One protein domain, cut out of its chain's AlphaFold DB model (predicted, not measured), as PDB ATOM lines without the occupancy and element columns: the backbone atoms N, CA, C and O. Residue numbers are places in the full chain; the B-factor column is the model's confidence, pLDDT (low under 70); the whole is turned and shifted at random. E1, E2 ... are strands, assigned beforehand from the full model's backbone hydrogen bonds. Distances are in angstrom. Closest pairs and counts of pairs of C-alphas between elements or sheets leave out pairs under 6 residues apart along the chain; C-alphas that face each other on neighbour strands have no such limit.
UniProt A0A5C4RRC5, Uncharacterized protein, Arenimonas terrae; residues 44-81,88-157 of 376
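What this domain is: This is residues 44 to 81 and 88 to 157 of the 376 residues of an uncharacterized protein of Arenimonas terrae (UniProt A0A5C4RRC5). A long, twisted ribbon of two strands, E2 and E3, makes the longest axis; E1 at one end, beside residues 61 to 65 of E2, and E4, beside residues 95 to 101 of E3, widen it into a four-stranded sheet, and a small sheet, E5 to E7, covers part of one face, an uneven sandwich only partly face to face. The printed part has 108 residues, no named helix and seven strands, E1 to E7 along the chain, and is all strand. The sheets' orders are E1, E2, E3, E4 and E5, E6, E7, both antiparallel. The whole is only just loose, close to compact, with a radius of gyration of the C-alphas of 15.9 A and spans of 54 by 27 by 26 A.

Where its parts are: E1 is residues 54 to 58, 12.0 A long, from C-alpha 54 at (4.097, -13.116, 43.067). E2, residues 61 to 78, spans 48.0 A and bends by 54 degrees at residue 71. E3 is residues 88 to 102, 43.0 A; E4, residues 111 to 117, 19.6 A. E5 is residues 130 to 133, E6 136 to 139, and E7 145 to 148, ending at C-alpha 148 (-7.809, -6.769, 41.991).

How they stand to each other: E1 and E2 form a hairpin, with N 56 and O 63 2.9 A apart. E2 and E3 are antiparallel at 173 degrees; N 70 and O 96 are 2.8 A apart. In the hairpin E3 and E4, N 99 and O 113 are 2.8 A apart. E5, E6 and E7 form a meander, each strand the antiparallel neighbour of the one before, with N 131 to O 138 at 2.9 A and N 137 to O 147 at 2.8 A. Between the sheets, the closest C-alphas of E1 and E5, Leu 56 and Gly 132, are 6.6 A apart.

The domain as a whole: The C-alphas of Thr 81 and Gly 105 are the two farthest apart, 55.2 A. Residues 82 to 87 are not printed; C-alphas 81 and 88 are 11.7 A apart. The link E4 to E5 is long. pLDDT is under 70 at residues 80 to 81 and 117 to 128.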
ATOM      1  N   LEU A  44      14.421  11.937  42.760       89.19
ATOM      2  CA  LEU A  44      13.968  10.550  42.868       89.19
ATOM      3  C   LEU A  44      15.158   9.599  42.742       89.19
ATOM      4  O   LEU A  44      15.949   9.679  41.801       89.19
ATOM      5  N   GLN A  45      15.257   8.647  43.665       90.19
ATOM      6  CA  GLN A  45      16.176   7.521  43.526       90.19
ATOM      7  C   GLN A  45      15.581   6.479  42.564       90.19
ATOM      8  O   GLN A  45      14.369   6.466  42.341       90.19
ATOM      9  N   PRO A  46      16.381   5.583  41.964       89.50
ATOM     10  CA  PRO A  46      15.836   4.403  41.301       89.50
ATOM     11  C   PRO A  46      14.982   3.591  42.280       89.50
ATOM     12  O   PRO A  46      15.347   3.447  43.449       89.50
ATOM     13  N   ALA A  47      13.848   3.060  41.821       92.12
ATOM     14  CA  ALA A  47      13.044   2.179  42.661       92.12
ATOM     15  C   ALA A  47      13.822   0.900  42.995       92.12
ATOM     16  O   ALA A  47      14.491   0.348  42.129       92.12
ATOM     17  N   GLY A  48      13.720   0.426  44.233       91.81
ATOM     18  CA  GLY A  48      14.147  -0.899  44.664       91.81
ATOM     19  C   GLY A  48      12.978  -1.885  44.672       91.81
ATOM     20  O   GLY A  48      11.813  -1.490  44.684       91.81
ATOM     21  N   LEU A  49      13.285  -3.180  44.676       92.25
ATOM     22  CA  LEU A  49      12.281  -4.227  44.850       92.25
ATOM     23  C   LEU A  49      11.817  -4.268  46.315       92.25
ATOM     24  O   LEU A  49      12.657  -4.277  47.216       92.25
ATOM     25  N   LEU A  50      10.505  -4.323  46.542       89.44
ATOM     26  CA  LEU A  50       9.902  -4.420  47.868       89.44
ATOM     27  C   LEU A  50       9.234  -5.790  48.041       89.44
ATOM     28  O   LEU A  50       8.162  -6.043  47.502       89.44
ATOM     29  N   GLY A  51       9.857  -6.670  48.822       87.00
ATOM     30  CA  GLY A  51       9.358  -8.029  49.036       87.00
ATOM     31  C   GLY A  51       9.513  -8.937  47.812       87.00
ATOM     32  O   GLY A  51      10.258  -8.641  46.876       87.00
ATOM     33  N   LYS A  52       8.825 -10.082  47.848       87.44
ATOM     34  CA  LYS A  52       8.923 -11.121  46.827       87.44
ATOM     35  C   LYS A  52       7.886 -10.911  45.703       87.44
ATOM     36  O   LYS A  52       6.711 -10.687  45.994       87.44
ATOM     37  N   PRO A  53       8.282 -11.045  44.423       93.56
ATOM     38  CA  PRO A  53       7.358 -11.134  43.298       93.56
ATOM     39  C   PRO A  53       6.380 -12.301  43.438       93.56
ATOM     40  O   PRO A  53       6.757 -13.396  43.854       93.56
ATOM     41  N   LEU A  54       5.143 -12.104  43.006       92.38
ATOM     42  CA  LEU A  54       4.097 -13.116  43.067       92.38
ATOM     43  C   LEU A  54       3.703 -13.553  41.657       92.38
ATOM     44  O   LEU A  54       3.452 -12.721  40.792       92.38
ATOM     45  N   ARG A  55       3.593 -14.863  41.444       94.06
ATOM     46  CA  ARG A  55       2.982 -15.451  40.250       94.06
ATOM     47  C   ARG A  55       1.625 -16.031  40.638       94.06
ATOM     48  O   ARG A  55       1.561 -16.857  41.544       94.06
ATOM     49  N   LEU A  56       0.552 -15.557  40.011       93.06
ATOM     50  CA  LEU A  56      -0.823 -15.818  40.436       93.06
ATOM     51  C   LEU A  56      -1.701 -16.214  39.249       93.06
ATOM     52  O   LEU A  56      -1.763 -15.496  38.254       93.06
ATOM     53  N   GLN A  57      -2.428 -17.324  39.378       93.94
ATOM     54  CA  GLN A  57      -3.478 -17.690  38.432       93.94
ATOM     55  C   GLN A  57      -4.772 -16.951  38.788       93.94
ATOM     56  O   GLN A  57      -5.301 -17.127  39.885       93.94
ATOM     57  N   THR A  58      -5.289 -16.155  37.853       93.62
ATOM     58  CA  THR A  58      -6.532 -15.382  38.009       93.62
ATOM     59  C   THR A  58      -7.554 -15.809  36.951       93.62
ATOM     60  O   THR A  58      -7.210 -16.491  35.979       93.62
ATOM     61  N   ALA A  59      -8.805 -15.380  37.098       95.00
ATOM     62  CA  ALA A  59      -9.849 -15.531  36.090       95.00
ATOM     63  C   ALA A  59      -9.519 -14.783  34.784       95.00
ATOM     64  O   ALA A  59      -9.948 -15.198  33.712       95.00
ATOM     65  N   ALA A  60      -8.720 -13.713  34.857       95.88
ATOM     66  CA  ALA A  60      -8.249 -12.952  33.698       95.88
ATOM     67  C   ALA A  60      -6.959 -13.529  33.075       95.88
ATOM     68  O   ALA A  60      -6.364 -12.911  32.188       95.88
ATOM     69  N   GLY A  61      -6.504 -14.690  33.553       96.12
ATOM     70  CA  GLY A  61      -5.255 -15.332  33.158       96.12
ATOM     71  C   GLY A  61      -4.177 -15.246  34.234       96.12
ATOM     72  O   GLY A  61      -4.385 -14.743  35.339       96.12
ATOM     73  N   GLU A  62      -3.004 -15.774  33.925       96.25
ATOM     74  CA  GLU A  62      -1.871 -15.737  34.840       96.25
ATOM     75  C   GLU A  62      -1.272 -14.324  34.933       96.25
ATOM     76  O   GLU A  62      -1.290 -13.559  33.964       96.25
ATOM     77  N   ARG A  63      -0.782 -13.951  36.117       96.75
ATOM     78  CA  ARG A  63      -0.203 -12.636  36.406       96.75
ATOM     79  C   ARG A  63       1.112 -12.766  37.153       96.75
ATOM     80  O   ARG A  63       1.226 -13.570  38.077       96.75
ATOM     81  N   ILE A  64       2.067 -11.917  36.791       97.25
ATOM     82  CA  ILE A  64       3.278 -11.657  37.567       97.25
ATOM     83  C   ILE A  64       3.118 -10.294  38.222       97.25
ATOM     84  O   ILE A  64       2.935  -9.293  37.539       97.25
ATOM     85  N   LEU A  65       3.166 -10.262  39.544       96.62
ATOM     86  CA  LEU A  65       2.947  -9.074  40.349       96.62
ATOM     87  C   LEU A  65       4.243  -8.717  41.064       96.62
ATOM     88  O   LEU A  65       4.849  -9.561  41.728       96.62
ATOM     89  N   VAL A  66       4.668  -7.467  40.928       95.88
ATOM     90  CA  VAL A  66       5.916  -6.972  41.510       95.88
ATOM     91  C   VAL A  66       5.644  -5.691  42.265       95.88
ATOM     92  O   VAL A  66       5.001  -4.788  41.740       95.88
ATOM     93  N   LEU A  67       6.143  -5.607  43.492       94.19
ATOM     94  CA  LEU A  67       6.060  -4.404  44.300       94.19
ATOM     95  C   LEU A  67       7.431  -3.725  44.328       94.19
ATOM     96  O   LEU A  67       8.455  -4.374  44.546       94.19
ATOM     97  N   SER A  68       7.460  -2.418  44.093       93.81
ATOM     98  CA  SER A  68       8.676  -1.610  44.155       93.81
ATOM     99  C   SER A  68       8.516  -0.435  45.103       93.81
ATOM    100  O   SER A  68       7.414   0.070  45.304       93.81
ATOM    101  N   GLN A  69       9.633   0.030  45.647       92.19
ATOM    102  CA  GLN A  69       9.704   1.180  46.533       92.19
ATOM    103  C   GLN A  69      10.722   2.185  46.006       92.19
ATOM    104  O   GLN A  69      11.862   1.833  45.725       92.19
ATOM    105  N   GLN A  70      10.325   3.445  45.914       91.94
ATOM    106  CA  GLN A  70      11.154   4.532  45.423       91.94
ATOM    107  C   GLN A  70      11.188   5.663  46.444       91.94
ATOM    108  O   GLN A  70      10.153   6.242  46.770       91.94
ATOM    109  N   TYR A  71      12.384   5.992  46.918       90.25
ATOM    110  CA  TYR A  71      12.605   7.145  47.783       90.25
ATOM    111  C   TYR A  71      12.796   8.405  46.948       90.25
ATOM    112  O   TYR A  71      13.426   8.371  45.886       90.25
ATOM    113  N   GLY A  72      12.286   9.520  47.451       89.12
ATOM    114  CA  GLY A  72      12.510  10.818  46.852       89.12
ATOM    115  C   GLY A  72      12.475  11.967  47.840       89.12
ATOM    116  O   GLY A  72      12.076  11.810  48.994       89.12
ATOM    117  N   VAL A  73      12.885  13.132  47.357       89.25
ATOM    118  CA  VAL A  73      12.772  14.406  48.064       89.25
ATOM    119  C   VAL A  73      11.919  15.331  47.212       89.25
ATOM    120  O   VAL A  73      12.299  15.646  46.084       89.25
ATOM    121  N   HIS A  74      10.772  15.738  47.752       87.00
ATOM    122  CA  HIS A  74       9.919  16.744  47.140       87.00
ATOM    123  C   HIS A  74      10.214  18.108  47.757       87.00
ATOM    124  O   HIS A  74      10.210  18.251  48.983       87.00
ATOM    125  N   TRP A  75      10.467  19.110  46.921       85.69
ATOM    126  CA  TRP A  75      10.735  20.476  47.371       85.69
ATOM    127  C   TRP A  75       9.497  21.344  47.177       85.69
ATOM    128  O   TRP A  75       8.931  21.383  46.091       85.69
ATOM    129  N   TYR A  76       9.096  22.103  48.198       84.88
ATOM    130  CA  TYR A  76       7.974  23.036  48.079       84.88
ATOM    131  C   TYR A  76       8.211  24.340  48.836       84.88
ATOM    132  O   TYR A  76       9.008  24.444  49.776       84.88
ATOM    133  N   HIS A  77       7.502  25.377  48.395       83.69
ATOM    134  CA  HIS A  77       7.458  26.645  49.105       83.69
ATOM    135  C   HIS A  77       6.440  26.557  50.233       83.69
ATOM    136  O   HIS A  77       5.273  26.249  50.003       83.69
ATOM    137  N   TYR A  78       6.856  26.916  51.441       81.19
ATOM    138  CA  TYR A  78       5.932  27.132  52.545       81.19
ATOM    139  C   TYR A  78       5.730  28.635  52.758       81.19
ATOM    140  O   TYR A  78       6.684  29.385  52.990       81.19
ATOM    141  N   SER A  79       4.475  29.087  52.688       73.75
ATOM    142  CA  SER A  79       4.093  30.448  53.060       73.75
ATOM    143  C   SER A  79       3.765  30.500  54.550       73.75
ATOM    144  O   SER A  79       2.694  30.064  54.971       73.75
ATOM    145  N   GLY A  80       4.664  31.059  55.362       67.69
ATOM    146  CA  GLY A  80       4.353  31.349  56.758       67.69
ATOM    147  C   GLY A  80       3.246  32.401  56.847       67.69
ATOM    148  O   GLY A  80       3.456  33.547  56.465       67.69
ATOM    149  N   THR A  81       2.081  32.043  57.387       56.69
ATOM    150  CA  THR A  81       0.917  32.941  57.560       56.69
ATOM    151  C   THR A  81       1.093  33.985  58.677       56.69
ATOM    152  O   THR A  81       0.182  34.757  58.973       56.69
ATOM    153  N   GLY A  88       9.842  30.168  53.042       80.56
ATOM    154  CA  GLY A  88      11.039  29.345  52.889       80.56
ATOM    155  C   GLY A  88      10.840  28.244  51.857       80.56
ATOM    156  O   GLY A  88       9.712  27.921  51.478       80.56
ATOM    157  N   ILE A  89      11.954  27.674  51.407       83.00
ATOM    158  CA  ILE A  89      11.967  26.383  50.722       83.00
ATOM    159  C   ILE A  89      12.134  25.327  51.809       83.00
ATOM    160  O   ILE A  89      13.036  25.434  52.640       83.00
ATOM    161  N   THR A  90      11.258  24.336  51.813       86.12
ATOM    162  CA  THR A  90      11.389  23.149  52.653       86.12
ATOM    163  C   THR A  90      11.313  21.910  51.767       86.12
ATOM    164  O   THR A  90      10.956  22.005  50.589       86.12
ATOM    165  N   SER A  91      11.710  20.769  52.312       87.06
ATOM    166  CA  SER A  91      11.637  19.489  51.627       87.06
ATOM    167  C   SER A  91      10.905  18.463  52.474       87.06
ATOM    168  O   SER A  91      11.013  18.447  53.699       87.06
ATOM    169  N   GLU A  92      10.177  17.588  51.794       86.94
ATOM    170  CA  GLU A  92       9.548  16.409  52.372       86.94
ATOM    171  C   GLU A  92      10.156  15.168  51.720       86.94
ATOM    172  O   GLU A  92      10.286  15.082  50.495       86.94
ATOM    173  N   GLN A  93      10.559  14.202  52.544       86.88
ATOM    174  CA  GLN A  93      10.930  12.886  52.043       86.88
ATOM    175  C   GLN A  93       9.662  12.129  51.668       86.88
ATOM    176  O   GLN A  93       8.770  11.946  52.496       86.88
ATOM    177  N   VAL A  94       9.609  11.652  50.431       86.44
ATOM    178  CA  VAL A  94       8.480  10.894  49.901       86.44
ATOM    179  C   VAL A  94       8.906   9.465  49.598       86.44
ATOM    180  O   VAL A  94      10.007   9.213  49.104       86.44
ATOM    181  N   ILE A  95       8.021   8.512  49.886       88.12
ATOM    182  CA  ILE A  95       8.179   7.115  49.486       88.12
ATOM    183  C   ILE A  95       7.033   6.775  48.538       88.12
ATOM    184  O   ILE A  95       5.863   6.788  48.923       88.12
ATOM    185  N   ASN A  96       7.377   6.450  47.295       89.44
ATOM    186  CA  ASN A  96       6.431   5.923  46.323       89.44
ATOM    187  C   ASN A  96       6.499   4.397  46.353       89.44
ATOM    188  O   ASN A  96       7.565   3.821  46.140       89.44
ATOM    189  N   ILE A  97       5.367   3.746  46.604       91.69
ATOM    190  CA  ILE A  97       5.242   2.294  46.497       91.69
ATOM    191  C   ILE A  97       4.415   1.998  45.254       91.69
ATOM    192  O   ILE A  97       3.311   2.511  45.113       91.69
ATOM    193  N   ASP A  98       4.933   1.186  44.345       94.50
ATOM    194  CA  ASP A  98       4.266   0.864  43.086       94.50
ATOM    195  C   ASP A  98       4.046  -0.644  42.980       94.50
ATOM    196  O   ASP A  98       4.996  -1.417  43.087       94.50
ATOM    197  N   LEU A  99       2.799  -1.060  42.759       96.00
ATOM    198  CA  LEU A  99       2.450  -2.423  42.368       96.00
ATOM    199  C   LEU A  99       2.326  -2.484  40.849       96.00
ATOM    200  O   LEU A  99       1.556  -1.734  40.249       96.00
ATOM    201  N   TRP A 100       3.058  -3.406  40.250       97.81
ATOM    202  CA  TRP A 100       3.111  -3.652  38.819       97.81
ATOM    203  C   TRP A 100       2.519  -5.021  38.526       97.81
ATOM    204  O   TRP A 100       2.757  -5.960  39.289       97.81
ATOM    205  N   ALA A 101       1.799  -5.146  37.415       97.81
ATOM    206  CA  ALA A 101       1.358  -6.432  36.899       97.81
ATOM    207  C   ALA A 101       1.841  -6.648  35.472       97.81
ATOM    208  O   ALA A 101       1.793  -5.736  34.650       97.81
ATOM    209  N   PHE A 102       2.241  -7.878  35.182       98.31
ATOM    210  CA  PHE A 102       2.704  -8.328  33.877       98.31
ATOM    211  C   PHE A 102       1.994  -9.625  33.496       98.31
ATOM    212  O   PHE A 102       1.546 -10.386  34.365       98.31
ATOM    213  N   GLU A 103       1.931  -9.890  32.197       97.25
ATOM    214  CA  GLU A 103       1.631 -11.231  31.696       97.25
ATOM    215  C   GLU A 103       2.918 -12.064  31.647       97.25
ATOM    216  O   GLU A 103       4.004 -11.514  31.428       97.25
ATOM    217  N   PRO A 104       2.829 -13.390  31.831       94.94
ATOM    218  CA  PRO A 104       3.938 -14.292  31.540       94.94
ATOM    219  C   PRO A 104       4.466 -14.071  30.113       94.94
ATOM    220  O   PRO A 104       3.689 -13.891  29.176       94.94
ATOM    221  N   GLY A 105       5.788 -14.036  29.951       94.56
ATOM    222  CA  GLY A 105       6.444 -13.773  28.663       94.56
ATOM    223  C   GLY A 105       6.364 -12.337  28.112       94.56
ATOM    224  O   GLY A 105       7.001 -12.072  27.095       94.56
ATOM    225  N   ASN A 106       5.645 -11.405  28.752       96.75
ATOM    226  CA  ASN A 106       5.501 -10.025  28.276       96.75
ATOM    227  C   ASN A 106       6.089  -9.016  29.286       96.75
ATOM    228  O   ASN A 106       5.529  -8.829  30.368       96.75
ATOM    229  N   PRO A 107       7.185  -8.314  28.947       96.62
ATOM    230  CA  PRO A 107       7.822  -7.343  29.830       96.62
ATOM    231  C   PRO A 107       7.046  -6.027  29.928       96.62
ATOM    232  O   PRO A 107       7.404  -5.179  30.741       96.62
ATOM    233  N   VAL A 108       6.025  -5.811  29.096       97.38
ATOM    234  CA  VAL A 108       5.211  -4.599  29.150       97.38
ATOM    235  C   VAL A 108       4.240  -4.717  30.327       97.38
ATOM    236  O   VAL A 108       3.462  -5.673  30.374       97.38
ATOM    237  N   PRO A 109       4.240  -3.761  31.275       97.94
ATOM    238  CA  PRO A 109       3.273  -3.773  32.359       97.94
ATOM    239  C   PRO A 109       1.849  -3.700  31.803       97.94
ATOM    240  O   PRO A 109       1.525  -2.792  31.038       97.94
ATOM    241  N   LEU A 110       0.986  -4.617  32.238       97.44
ATOM    242  CA  LEU A 110      -0.453  -4.540  31.998       97.44
ATOM    243  C   LEU A 110      -1.047  -3.312  32.677       97.44
ATOM    244  O   LEU A 110      -1.843  -2.573  32.102       97.44
ATOM    245  N   TRP A 111      -0.665  -3.121  33.935       97.75
ATOM    246  CA  TRP A 111      -1.071  -1.986  34.737       97.75
ATOM    247  C   TRP A 111      -0.048  -1.725  35.832       97.75
ATOM    248  O   TRP A 111       0.780  -2.568  36.193       97.75
ATOM    249  N   ARG A 112      -0.144  -0.517  36.377       96.50
ATOM    250  CA  ARG A 112       0.628  -0.069  37.524       96.50
ATOM    251  C   ARG A 112      -0.274   0.724  38.457       96.50
ATOM    252  O   ARG A 112      -0.988   1.623  38.017       96.50
ATOM    253  N   ARG A 113      -0.196   0.425  39.749       95.50
ATOM    254  CA  ARG A 113      -0.897   1.150  40.806       95.50
ATOM    255  C   ARG A 113       0.107   1.714  41.800       95.50
ATOM    256  O   ARG A 113       0.844   0.959  42.425       95.50
ATOM    257  N   ARG A 114       0.090   3.035  41.975       92.88
ATOM    258  CA  ARG A 114       0.891   3.719  42.991       92.88
ATOM    259  C   ARG A 114       0.121   3.855  44.302       92.88
ATOM    260  O   ARG A 114      -1.052   4.223  44.300       92.88
ATOM    261  N   PHE A 115       0.813   3.599  45.403       88.62
ATOM    262  CA  PHE A 115       0.393   3.797  46.783       88.62
ATOM    263  C   PHE A 115       1.318   4.858  47.387       88.62
ATOM    264  O   PHE A 115       2.539   4.693  47.420       88.62
ATOM    265  N   LYS A 116       0.743   5.980  47.818       78.50
ATOM    266  CA  LYS A 116       1.475   7.047  48.507       78.50
ATOM    267  C   LYS A 116       1.621   6.646  49.978       78.50
ATOM    268  O   LYS A 116       0.619   6.320  50.606       78.50
ATOM    269  N   ASN A 117       2.837   6.657  50.528       66.62
ATOM    270  CA  ASN A 117       3.049   6.459  51.965       66.62
ATOM    271  C   ASN A 117       3.950   7.581  52.501       66.62
ATOM    272  O   ASN A 117       5.167   7.573  52.322       66.62
ATOM    273  N   ASN A 118       3.327   8.583  53.120       61.50
ATOM    274  CA  ASN A 118       3.942   9.867  53.476       61.50
ATOM    275  C   ASN A 118       4.662   9.859  54.833       61.50
ATOM    276  O   ASN A 118       4.648  10.843  55.567       61.50
ATOM    277  N   THR A 119       5.270   8.748  55.246       62.53
ATOM    278  CA  THR A 119       6.136   8.807  56.432       62.53
ATOM    279  C   THR A 119       7.269   7.794  56.332       62.53
ATOM    280  O   THR A 119       6.992   6.594  56.286       62.53
ATOM    281  N   PRO A 120       8.541   8.240  56.332       63.44
ATOM    282  CA  PRO A 120       9.692   7.341  56.301       63.44
ATOM    283  C   PRO A 120       9.843   6.479  57.567       63.44
ATOM    284  O   PRO A 120      10.615   5.524  57.555       63.44
ATOM    285  N   ASP A 121       9.082   6.760  58.630       58.44
ATOM    286  CA  ASP A 121       9.354   6.226  59.969       58.44
ATOM    287  C   ASP A 121       8.935   4.770  60.246       58.44
ATOM    288  O   ASP A 121       9.321   4.246  61.287       58.44
ATOM    289  N   VAL A 122       8.182   4.060  59.388       52.41
ATOM    290  CA  VAL A 122       7.723   2.689  59.746       52.41
ATOM    291  C   VAL A 122       7.545   1.734  58.554       52.41
ATOM    292  O   VAL A 122       6.484   1.142  58.372       52.41
ATOM    293  N   MET A 123       8.571   1.530  57.727       57.12
ATOM    294  CA  MET A 123       8.604   0.362  56.826       57.12
ATOM    295  C   MET A 123       9.999  -0.244  56.749       57.12
ATOM    296  O   MET A 123      10.654  -0.241  55.714       57.12
ATOM    297  N   THR A 124      10.464  -0.781  57.866       48.97
ATOM    298  CA  THR A 124      11.674  -1.600  57.920       48.97
ATOM    299  C   THR A 124      11.446  -2.609  59.038       48.97
ATOM    300  O   THR A 124      11.620  -2.341  60.216       48.97
ATOM    301  N   SER A 125      10.943  -3.801  58.755       49.78
ATOM    302  CA  SER A 125      11.813  -4.888  58.327       49.78
ATOM    303  C   SER A 125      10.991  -6.180  58.304       49.78
ATOM    304  O   SER A 125      10.140  -6.390  59.160       49.78
ATOM    305  N   ALA A 126      11.299  -7.044  57.339       42.88
ATOM    306  CA  ALA A 126      10.982  -8.472  57.334       42.88
ATOM    307  C   ALA A 126       9.492  -8.867  57.265       42.88
ATOM    308  O   ALA A 126       8.861  -9.198  58.264       42.88
ATOM    309  N   GLY A 127       8.949  -8.942  56.049       55.12
ATOM    310  CA  GLY A 127       7.714  -9.681  55.813       55.12
ATOM    311  C   GLY A 127       7.296  -9.734  54.351       55.12
ATOM    312  O   GLY A 127       7.711  -8.904  53.539       55.12
ATOM    313  N   ASP A 128       6.446 -10.713  54.045       58.66
ATOM    314  CA  ASP A 128       5.704 -10.810  52.793       58.66
ATOM    315  C   ASP A 128       4.809  -9.588  52.609       58.66
ATOM    316  O   ASP A 128       3.700  -9.509  53.137       58.66
ATOM    317  N   VAL A 129       5.299  -8.616  51.844       78.88
ATOM    318  CA  VAL A 129       4.525  -7.406  51.543       78.88
ATOM    319  C   VAL A 129       3.408  -7.702  50.537       78.88
ATOM    320  O   VAL A 129       2.450  -6.939  50.454       78.88
ATOM    321  N   LEU A 130       3.496  -8.816  49.804       84.38
ATOM    322  CA  LEU A 130       2.575  -9.189  48.736       84.38
ATOM    323  C   LEU A 130       2.045 -10.613  48.942       84.38
ATOM    324  O   LEU A 130       2.817 -11.568  48.935       84.38
ATOM    325  N   LEU A 131       0.727 -10.755  49.091       86.06
ATOM    326  CA  LEU A 131       0.055 -12.039  49.308       86.06
ATOM    327  C   LEU A 131      -1.074 -12.203  48.284       86.06
ATOM    328  O   LEU A 131      -1.892 -11.303  48.103       86.06
ATOM    329  N   GLY A 132      -1.135 -13.346  47.603       84.88
ATOM    330  CA  GLY A 132      -2.106 -13.600  46.532       84.88
ATOM    331  C   GLY A 132      -3.172 -14.617  46.902       84.88
ATOM    332  O   GLY A 132      -2.859 -15.638  47.509       84.88
ATOM    333  N   HIS A 133      -4.417 -14.381  46.479       86.44
ATOM    334  CA  HIS A 133      -5.470 -15.397  46.493       86.44
ATOM    335  C   HIS A 133      -6.517 -15.129  45.402       86.44
ATOM    336  O   HIS A 133      -7.223 -14.113  45.438       86.44
ATOM    337  N   GLY A 134      -6.641 -16.060  44.450       89.88
ATOM    338  CA  GLY A 134      -7.572 -15.950  43.321       89.88
ATOM    339  C   GLY A 134      -7.348 -14.665  42.518       89.88
ATOM    340  O   GLY A 134      -6.241 -14.399  42.070       89.88
ATOM    341  N   ASP A 135      -8.387 -13.839  42.390       94.56
ATOM    342  CA  ASP A 135      -8.351 -12.570  41.641       94.56
ATOM    343  C   ASP A 135      -7.891 -11.363  42.469       94.56
ATOM    344  O   ASP A 135      -8.053 -10.214  42.050       94.56
ATOM    345  N   SER A 136      -7.367 -11.595  43.673       93.44
ATOM    346  CA  SER A 136      -7.053 -10.530  44.621       93.44
ATOM    347  C   SER A 136      -5.651 -10.643  45.201       93.44
ATOM    348  O   SER A 136      -5.116 -11.735  45.400       93.44
ATOM    349  N   VAL A 137      -5.076  -9.479  45.480       92.81
ATOM    350  CA  VAL A 137      -3.725  -9.301  45.997       92.81
ATOM    351  C   VAL A 137      -3.803  -8.422  47.233       92.81
ATOM    352  O   VAL A 137      -4.283  -7.290  47.174       92.81
ATOM    353  N   TRP A 138      -3.348  -8.955  48.353       91.38
ATOM    354  CA  TRP A 138      -3.209  -8.242  49.610       91.38
ATOM    355  C   TRP A 138      -1.820  -7.622  49.688       91.38
ATOM    356  O   TRP A 138      -0.816  -8.302  49.464       91.38
ATOM    357  N   LEU A 139      -1.773  -6.339  50.034       89.81
ATOM    358  CA  LEU A 139      -0.545  -5.619  50.316       89.81
ATOM    359  C   LEU A 139      -0.463  -5.329  51.809       89.81
ATOM    360  O   LEU A 139      -1.297  -4.598  52.353       89.81
ATOM    361  N   ALA A 140       0.560  -5.871  52.462       85.56
ATOM    362  CA  ALA A 140       0.854  -5.617  53.868       85.56
ATOM    363  C   ALA A 140       1.657  -4.312  54.022       85.56
ATOM    364  O   ALA A 140       2.816  -4.307  54.431       85.56
ATOM    365  N   LEU A 141       1.041  -3.195  53.630       83.50
ATOM    366  CA  LEU A 141       1.565  -1.848  53.863       83.50
ATOM    367  C   LEU A 141       1.110  -1.337  55.236       83.50
ATOM    368  O   LEU A 141       0.288  -1.968  55.902       83.50
ATOM    369  N   ARG A 142       1.600  -0.156  55.640       79.25
ATOM    370  CA  ARG A 142       1.120   0.536  56.852       79.25
ATOM    371  C   ARG A 142      -0.407   0.645  56.874       79.25
ATOM    372  O   ARG A 142      -1.022   0.407  57.908       79.25
ATOM    373  N   GLU A 143      -0.992   0.985  55.729       82.38
ATOM    374  CA  GLU A 143      -2.423   0.869  55.468       82.38
ATOM    375  C   GLU A 143      -2.638  -0.332  54.542       82.38
ATOM    376  O   GLU A 143      -2.307  -0.247  53.355       82.38
ATOM    377  N   PRO A 144      -3.133  -1.472  55.061       86.00
ATOM    378  CA  PRO A 144      -3.337  -2.657  54.247       86.00
ATOM    379  C   PRO A 144      -4.254  -2.359  53.068       86.00
ATOM    380  O   PRO A 144      -5.324  -1.769  53.229       86.00
ATOM    381  N   ALA A 145      -3.855  -2.816  51.887       90.00
ATOM    382  CA  ALA A 145      -4.638  -2.644  50.676       90.00
ATOM    383  C   ALA A 145      -5.003  -4.004  50.088       90.00
ATOM    384  O   ALA A 145      -4.204  -4.938  50.096       90.00
ATOM    385  N   LEU A 146      -6.216  -4.099  49.552       92.69
ATOM    386  CA  LEU A 146      -6.642  -5.216  48.724       92.69
ATOM    387  C   LEU A 146      -6.819  -4.705  47.298       92.69
ATOM    388  O   LEU A 146      -7.469  -3.686  47.077       92.69
ATOM    389  N   VAL A 147      -6.231  -5.400  46.335       95.25
ATOM    390  CA  VAL A 147      -6.190  -4.981  44.933       95.25
ATOM    391  C   VAL A 147      -6.664  -6.121  44.048       95.25
ATOM    392  O   VAL A 147      -6.308  -7.275  44.274       95.25
ATOM    393  N   ALA A 148      -7.463  -5.816  43.032       95.88
ATOM    394  CA  ALA A 148      -7.809  -6.769  41.991       95.88
ATOM    395  C   ALA A 148      -6.587  -7.044  41.100       95.88
ATOM    396  O   ALA A 148      -6.005  -6.128  40.521       95.88
ATOM    397  N   ALA A 149      -6.210  -8.315  40.959       95.75
ATOM    398  CA  ALA A 149      -5.044  -8.728  40.176       95.75
ATOM    399  C   ALA A 149      -5.200  -8.448  38.667       95.75
ATOM    400  O   ALA A 149      -4.213  -8.320  37.943       95.75
ATOM    401  N   ALA A 150      -6.441  -8.354  38.184       96.31
ATOM    402  CA  ALA A 150      -6.737  -8.151  36.772       96.31
ATOM    403  C   ALA A 150      -6.405  -6.729  36.287       96.31
ATOM    404  O   ALA A 150      -5.848  -6.593  35.202       96.31
ATOM    405  N   ASP A 151      -6.718  -5.700  37.083       97.00
ATOM    406  CA  ASP A 151      -6.722  -4.294  36.647       97.00
ATOM    407  C   ASP A 151      -6.118  -3.298  37.659       97.00
ATOM    408  O   ASP A 151      -6.064  -2.096  37.395       97.00
ATOM    409  N   GLY A 152      -5.678  -3.760  38.831       96.00
ATOM    410  CA  GLY A 152      -5.098  -2.893  39.856       96.00
ATOM    411  C   GLY A 152      -6.126  -2.070  40.644       96.00
ATOM    412  O   GLY A 152      -5.738  -1.174  41.404       96.00
ATOM    413  N   ARG A 153      -7.432  -2.337  40.498       96.62
ATOM    414  CA  ARG A 153      -8.487  -1.625  41.233       96.62
ATOM    415  C   ARG A 153      -8.446  -1.960  42.724       96.62
ATOM    416  O   ARG A 153      -8.371  -3.126  43.103       96.62
ATOM    417  N   LEU A 154      -8.571  -0.938  43.574       94.38
ATOM    418  CA  LEU A 154      -8.722  -1.122  45.018       94.38
ATOM    419  C   LEU A 154     -10.051  -1.814  45.334       94.38
ATOM    420  O   LEU A 154     -11.116  -1.408  44.865       94.38
ATOM    421  N   LEU A 155      -9.974  -2.855  46.150       93.44
ATOM    422  CA  LEU A 155     -11.107  -3.608  46.653       93.44
ATOM    423  C   LEU A 155     -11.343  -3.252  48.127       93.44
ATOM    424  O   LEU A 155     -10.392  -2.951  48.851       93.44
ATOM    425  N   PRO A 156     -12.597  -3.299  48.603       90.12
ATOM    426  CA  PRO A 156     -12.883  -3.102  50.016       90.12
ATOM    427  C   PRO A 156     -12.211  -4.197  50.853       90.12
ATOM    428  O   PRO A 156     -12.341  -5.387  50.563       90.12
ATOM    429  N   VAL A 157     -11.546  -3.799  51.938       82.62
ATOM    430  CA  VAL A 157     -10.811  -4.687  52.863       82.62
ATOM    431  C   VAL A 157     -11.769  -5.437  53.816       82.62
ATOM    432  O   VAL A 157     -11.409  -5.848  54.916       82.62
TER     433      VAL A 157